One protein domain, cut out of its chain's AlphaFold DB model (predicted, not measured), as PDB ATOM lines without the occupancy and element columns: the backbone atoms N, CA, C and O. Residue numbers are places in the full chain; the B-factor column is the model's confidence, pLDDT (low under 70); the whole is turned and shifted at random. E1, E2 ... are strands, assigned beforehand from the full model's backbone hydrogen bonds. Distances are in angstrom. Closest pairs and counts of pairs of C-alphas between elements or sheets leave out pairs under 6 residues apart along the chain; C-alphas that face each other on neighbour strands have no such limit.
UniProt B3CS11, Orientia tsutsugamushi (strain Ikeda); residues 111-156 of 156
ATOM      1  N   THR A 111     -13.554 -44.813  -4.598       92.62
ATOM      2  CA  THR A 111     -12.095 -44.693  -4.594       92.62
ATOM      3  C   THR A 111     -11.616 -43.840  -3.423       92.62
ATOM      4  O   THR A 111     -12.170 -42.775  -3.153       92.62
ATOM      5  N   GLU A 112     -10.556 -44.289  -2.754       94.06
ATOM      6  CA  GLU A 112      -9.821 -43.464  -1.797       94.06
ATOM      7  C   GLU A 112      -8.711 -42.683  -2.497       94.06
ATOM      8  O   GLU A 112      -7.915 -43.242  -3.252       94.06
ATOM      9  N   TYR A 113      -8.636 -41.393  -2.197       92.56
ATOM     10  CA  TYR A 113      -7.640 -40.468  -2.709       92.56
ATOM     11  C   TYR A 113      -6.704 -40.066  -1.578       92.56
ATOM     12  O   TYR A 113      -7.148 -39.611  -0.523       92.56
ATOM     13  N   SER A 114      -5.400 -40.212  -1.804       92.44
ATOM     14  CA  SER A 114      -4.379 -39.752  -0.867       92.44
ATOM     15  C   SER A 114      -3.968 -38.326  -1.218       92.44
ATOM     16  O   SER A 114      -3.419 -38.076  -2.291       92.44
ATOM     17  N   ILE A 115      -4.253 -37.384  -0.323       88.50
ATOM     18  CA  ILE A 115      -4.020 -35.953  -0.518       88.50
ATOM     19  C   ILE A 115      -2.872 -35.512   0.385       88.50
ATOM     20  O   ILE A 115      -2.881 -35.775   1.586       88.50
ATOM     21  N   LEU A 116      -1.883 -34.827  -0.190       88.38
ATOM     22  CA  LEU A 116      -0.810 -34.189   0.569       88.38
ATOM     23  C   LEU A 116      -1.393 -33.003   1.347       88.38
ATOM     24  O   LEU A 116      -1.811 -32.021   0.740       88.38
ATOM     25  N   ILE A 117      -1.413 -33.094   2.676       85.12
ATOM     26  CA  ILE A 117      -1.978 -32.059   3.557       85.12
ATOM     27  C   ILE A 117      -0.914 -31.219   4.269       85.12
ATOM     28  O   ILE A 117      -1.223 -30.133   4.748       85.12
ATOM     29  N   SER A 118       0.343 -31.675   4.333       82.88
ATOM     30  CA  SER A 118       1.464 -30.827   4.761       82.88
ATOM     31  C   SER A 118       2.825 -31.358   4.301       82.88
ATOM     32  O   SER A 118       2.988 -32.550   4.056       82.88
ATOM     33  N   GLY A 119       3.819 -30.463   4.232       65.25
ATOM     34  CA  GLY A 119       5.244 -30.813   4.275       65.25
ATOM     35  C   GLY A 119       6.015 -30.740   2.951       65.25
ATOM     36  O   GLY A 119       5.689 -31.424   1.982       65.25
ATOM     37  N   VAL A 120       7.111 -29.967   2.968       59.91
ATOM     38  CA  VAL A 120       8.233 -30.058   2.009       59.91
ATOM     39  C   VAL A 120       9.284 -31.066   2.510       59.91
ATOM     40  O   VAL A 120       9.847 -31.805   1.709       59.91
ATOM     41  N   GLU A 121       9.492 -31.162   3.832       71.31
ATOM     42  CA  GLU A 121      10.497 -32.044   4.463       71.31
ATOM     43  C   GLU A 121       9.911 -33.350   5.036       71.31
ATOM     44  O   GLU A 121      10.558 -34.393   4.996       71.31
ATOM     45  N   SER A 122       8.663 -33.329   5.513       77.88
ATOM     46  CA  SER A 122       7.934 -34.500   6.014       77.88
ATOM     47  C   SER A 122       6.517 -34.508   5.446       77.88
ATOM     48  O   SER A 122       5.579 -33.961   6.022       77.88
ATOM     49  N   LYS A 123       6.377 -35.099   4.254       85.19
ATOM     50  CA  LYS A 123       5.095 -35.179   3.547       85.19
ATOM     51  C   LYS A 123       4.062 -35.927   4.397       85.19
ATOM     52  O   LYS A 123       4.194 -37.132   4.607       85.19
ATOM     53  N   LYS A 124       3.029 -35.224   4.856       86.12
ATOM     54  CA  LYS A 124       1.859 -35.791   5.528       86.12
ATOM     55  C   LYS A 124       0.738 -35.943   4.517       86.12
ATOM     56  O   LYS A 124       0.326 -34.970   3.887       86.12
ATOM     57  N   TYR A 125       0.224 -37.157   4.405       88.62
ATOM     58  CA  TYR A 125      -0.918 -37.465   3.562       88.62
ATOM     59  C   TYR A 125      -2.139 -37.773   4.423       88.62
ATOM     60  O   TYR A 125      -2.009 -38.359   5.497       88.62
ATOM     61  N   ALA A 126      -3.313 -37.389   3.939       88.69
ATOM     62  CA  ALA A 126      -4.593 -37.830   4.467       88.69
ATOM     63  C   ALA A 126      -5.397 -38.493   3.350       88.69
ATOM     64  O   ALA A 126      -5.316 -38.088   2.190       88.69
ATOM     65  N   ASN A 127      -6.146 -39.533   3.706       91.69
ATOM     66  CA  ASN A 127      -6.942 -40.297   2.756       91.69
ATOM     67  C   ASN A 127      -8.401 -39.875   2.868       91.69
ATOM     68  O   ASN A 127      -8.978 -39.941   3.951       91.69
ATOM     69  N   TYR A 128      -8.981 -39.489   1.739       92.75
ATOM     70  CA  TYR A 128     -10.360 -39.035   1.646       92.75
ATOM     71  C   TYR A 128     -11.086 -39.760   0.519       92.75
ATOM     72  O   TYR A 128     -10.476 -40.215  -0.447       92.75
ATOM     73  N   MET A 129     -12.401 -39.841   0.623       93.38
ATOM     74  CA  MET A 129     -13.280 -40.316  -0.435       93.38
ATOM     75  C   MET A 129     -14.577 -39.511  -0.455       93.38
ATOM     76  O   MET A 129     -14.864 -38.745   0.466       93.38
ATOM     77  N   ALA A 130     -15.347 -39.652  -1.533       91.94
ATOM     78  CA  ALA A 130     -16.613 -38.945  -1.666       91.94
ATOM     79  C   ALA A 130     -17.548 -39.285  -0.491       91.94
ATOM     80  O   ALA A 130     -17.742 -40.459  -0.174       91.94
ATOM     81  N   GLY A 131     -18.111 -38.257   0.147       91.06
ATOM     82  CA  GLY A 131     -18.961 -38.389   1.334       91.06
ATOM     83  C   GLY A 131     -18.240 -38.225   2.679       91.06
ATOM     84  O   GLY A 131     -18.919 -38.124   3.699       91.06
ATOM     85  N   ASP A 132     -16.903 -38.143   2.712       93.62
ATOM     86  CA  ASP A 132     -16.184 -37.797   3.947       93.62
ATOM     87  C   ASP A 132     -16.553 -36.368   4.395       93.62
ATOM     88  O   ASP A 132     -16.531 -35.429   3.595       93.62
ATOM     89  N   ARG A 133     -16.858 -36.184   5.685       92.50
ATOM     90  CA  ARG A 133     -17.007 -34.854   6.300       92.50
ATOM     91  C   ARG A 133     -15.631 -34.337   6.694       92.50
ATOM     92  O   ARG A 133     -14.889 -35.018   7.401       92.50
ATOM     93  N   ILE A 134     -15.290 -33.140   6.237       90.81
ATOM     94  CA  ILE A 134     -13.990 -32.511   6.461       90.81
ATOM     95  C   ILE A 134     -14.171 -31.141   7.102       90.81
ATOM     96  O   ILE A 134     -15.146 -30.439   6.844       90.81
ATOM     97  N   VAL A 135     -13.198 -30.754   7.919       89.12
ATOM     98  CA  VAL A 135     -13.133 -29.424   8.523       89.12
ATOM     99  C   VAL A 135     -11.807 -28.792   8.147       89.12
ATOM    100  O   VAL A 135     -10.747 -29.391   8.342       89.12
ATOM    101  N   PHE A 136     -11.854 -27.569   7.626       85.62
ATOM    102  CA  PHE A 136     -10.639 -26.808   7.361       85.62
ATOM    103  C   PHE A 136     -10.116 -26.189   8.652       85.62
ATOM    104  O   PHE A 136     -10.842 -25.512   9.368       85.62
ATOM    105  N   GLN A 137      -8.837 -26.409   8.950       83.94
ATOM    106  CA  GLN A 137      -8.205 -25.923  10.185       83.94
ATOM    107  C   GLN A 137      -7.552 -24.544  10.024       83.94
ATOM    108  O   GLN A 137      -7.104 -23.935  10.995       83.94
ATOM    109  N   THR A 138      -7.477 -24.045   8.792       84.88
ATOM    110  CA  THR A 138      -6.873 -22.757   8.450       84.88
ATOM    111  C   THR A 138      -7.749 -22.020   7.450       84.88
ATOM    112  O   THR A 138      -8.472 -22.634   6.669       84.88
ATOM    113  N   ASN A 139      -7.663 -20.691   7.463       87.25
ATOM    114  CA  ASN A 139      -8.299 -19.859   6.448       87.25
ATOM    115  C   ASN A 139      -7.524 -19.944   5.126       87.25
ATOM    116  O   ASN A 139      -6.293 -19.956   5.145       87.25
ATOM    117  N   ASP A 140      -8.236 -19.871   4.008       86.25
ATOM    118  CA  ASP A 140      -7.676 -19.603   2.684       86.25
ATOM    119  C   ASP A 140      -8.567 -18.567   1.991       86.25
ATOM    120  O   ASP A 140      -9.737 -18.815   1.708       86.25
ATOM    121  N   LYS A 141      -8.033 -17.364   1.768       87.75
ATOM    122  CA  LYS A 141      -8.815 -16.258   1.201       87.75
ATOM    123  C   LYS A 141      -9.113 -16.456  -0.278       87.75
ATOM    124  O   LYS A 141     -10.192 -16.066  -0.716       87.75
ATOM    125  N   ASP A 142      -8.185 -17.049  -1.016       90.12
ATOM    126  CA  ASP A 142      -8.309 -17.229  -2.461       90.12
ATOM    127  C   ASP A 142      -9.372 -18.287  -2.765       90.12
ATOM    128  O   ASP A 142     -10.161 -18.144  -3.699       90.12
ATOM    129  N   LEU A 143      -9.461 -19.302  -1.901       86.06
ATOM    130  CA  LEU A 143     -10.492 -20.335  -1.945       86.06
ATOM    131  C   LEU A 143     -11.768 -19.973  -1.166       86.06
ATOM    132  O   LEU A 143     -12.706 -20.765  -1.142       86.06
ATOM    133  N   GLN A 144     -11.825 -18.793  -0.538       87.50
ATOM    134  CA  GLN A 144     -12.929 -18.348   0.331       87.50
ATOM    135  C   GLN A 144     -13.251 -19.328   1.476       87.50
ATOM    136  O   GLN A 144     -14.389 -19.436   1.933       87.50
ATOM    137  N   ILE A 145     -12.234 -20.032   1.965       86.56
ATOM    138  CA  ILE A 145     -12.328 -20.996   3.056       86.56
ATOM    139  C   ILE A 145     -12.063 -20.282   4.378       86.56
ATOM    140  O   ILE A 145     -11.064 -19.578   4.550       86.56
ATOM    141  N   GLN A 146     -12.948 -20.513   5.342       86.00
ATOM    142  CA  GLN A 146     -12.781 -20.072   6.722       86.00
ATOM    143  C   GLN A 146     -12.375 -21.250   7.608       86.00
ATOM    144  O   GLN A 146     -12.784 -22.388   7.391       86.00
ATOM    145  N   ASN A 147     -11.579 -20.968   8.632       84.00
ATOM    146  CA  ASN A 147     -11.243 -21.925   9.671       84.00
ATOM    147  C   ASN A 147     -12.530 -22.435  10.332       84.00
ATOM    148  O   ASN A 147     -13.440 -21.661  10.619       84.00
ATOM    149  N   SER A 148     -12.562 -23.736  10.600       84.06
ATOM    150  CA  SER A 148     -13.661 -24.466  11.223       84.06
ATOM    151  C   SER A 148     -14.923 -24.554  10.363       84.06
ATOM    152  O   SER A 148     -15.966 -24.960  10.870       84.06
ATOM    153  N   ILE A 149     -14.839 -24.237   9.062       83.56
ATOM    154  CA  ILE A 149     -15.918 -24.558   8.126       83.56
ATOM    155  C   ILE A 149     -15.964 -26.068   7.895       83.56
ATOM    156  O   ILE A 149     -14.939 -26.702   7.620       83.56
ATOM    157  N   GLU A 150     -17.162 -26.630   8.013       84.38
ATOM    158  CA  GLU A 150     -17.434 -28.035   7.753       84.38
ATOM    159  C   GLU A 150     -17.973 -28.215   6.330       84.38
ATOM    160  O   GLU A 150     -18.887 -27.505   5.909       84.38
ATOM    161  N   LEU A 151     -17.398 -29.158   5.584       86.06
ATOM    162  CA  LEU A 151     -17.758 -29.458   4.202       86.06
ATOM    163  C   LEU A 151     -17.820 -30.972   3.973       86.06
ATOM    164  O   LEU A 151     -17.257 -31.760   4.728       86.06
ATOM    165  N   THR A 152     -18.498 -31.385   2.903       87.62
ATOM    166  CA  THR A 152     -18.497 -32.780   2.437       87.62
ATOM    167  C   THR A 152     -17.568 -32.911   1.237       87.62
ATOM    168  O   THR A 152     -17.664 -32.133   0.287       87.62
ATOM    169  N   ALA A 153     -16.671 -33.893   1.268       84.62
ATOM    170  CA  ALA A 153     -15.767 -34.183   0.172       84.62
ATOM    171  C   ALA A 153     -16.541 -34.703  -1.047       84.62
ATOM    172  O   ALA A 153     -17.292 -35.678  -0.965       84.62
ATOM    173  N   ILE A 154     -16.311 -34.069  -2.194       83.62
ATOM    174  CA  ILE A 154     -16.789 -34.504  -3.506       83.62
ATOM    175  C   ILE A 154     -15.537 -34.811  -4.327       83.62
ATOM    176  O   ILE A 154     -14.683 -33.941  -4.483       83.62
ATOM    177  N   MET A 155     -15.415 -36.047  -4.811       80.69
ATOM    178  CA  MET A 155     -14.270 -36.498  -5.605       80.69
ATOM    179  C   MET A 155     -14.744 -36.833  -7.020       80.69
ATOM    180  O   MET A 155     -15.719 -37.570  -7.166       80.69
ATOM    181  N   ASN A 156     -14.055 -36.290  -8.027       70.56
ATOM    182  CA  ASN A 156     -14.317 -36.514  -9.453       70.56
ATOM    183  C   ASN A 156     -13.167 -37.279 -10.113       70.56
ATOM    184  O   ASN A 156     -12.023 -37.188  -9.607       70.56
TER     185      ASN A 156
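This is residues 111 to 156 of the 156 residues of a protein of Orientia tsutsugamushi (strain Ikeda) (UniProt B3CS11). With little regular structure, this is a loose pair of two-stranded hairpins, E1 with E2 and then E3 with E4, set apart from each other, with a long loop of residues 136 to 149 at the turn of the second. The printed part has 46 residues, with no named helix and four named strands in the order E1, E2, E3, E4, which hold 17 residues; the class is all strand, and both sheets are antiparallel. It is only just loose, close to compact, with a radius of gyration of the C-alphas of 11.7 A and spans of 29 by 23 by 16 A.

E1, residues 113 to 118, and E2, residues 124 to 128, form an antiparallel hairpin at 145 degrees; N 115 and O 126 are within hydrogen-bond range at 2.8 A. E3, residues 133 to 135, and E4, residues 150 to 152, form another, with N 134 and O 151 at 2.8 A. E2 and E3 are apart.

E1 starts at C-alpha 113 (-7.640, -40.468, -2.709) and measures 15.2 A; E2 measures 13.2 A, E3 7.0 A. E4, 7.2 A, ends at C-alpha 152 (-18.497, -32.780, 2.437).

The C-alphas farthest apart, of Glu 121 and Gly 131, are 30.3 A apart. The printed part has no cut. The link from E3 to E4 is long. Residues 119 to 120 are under pLDDT 70.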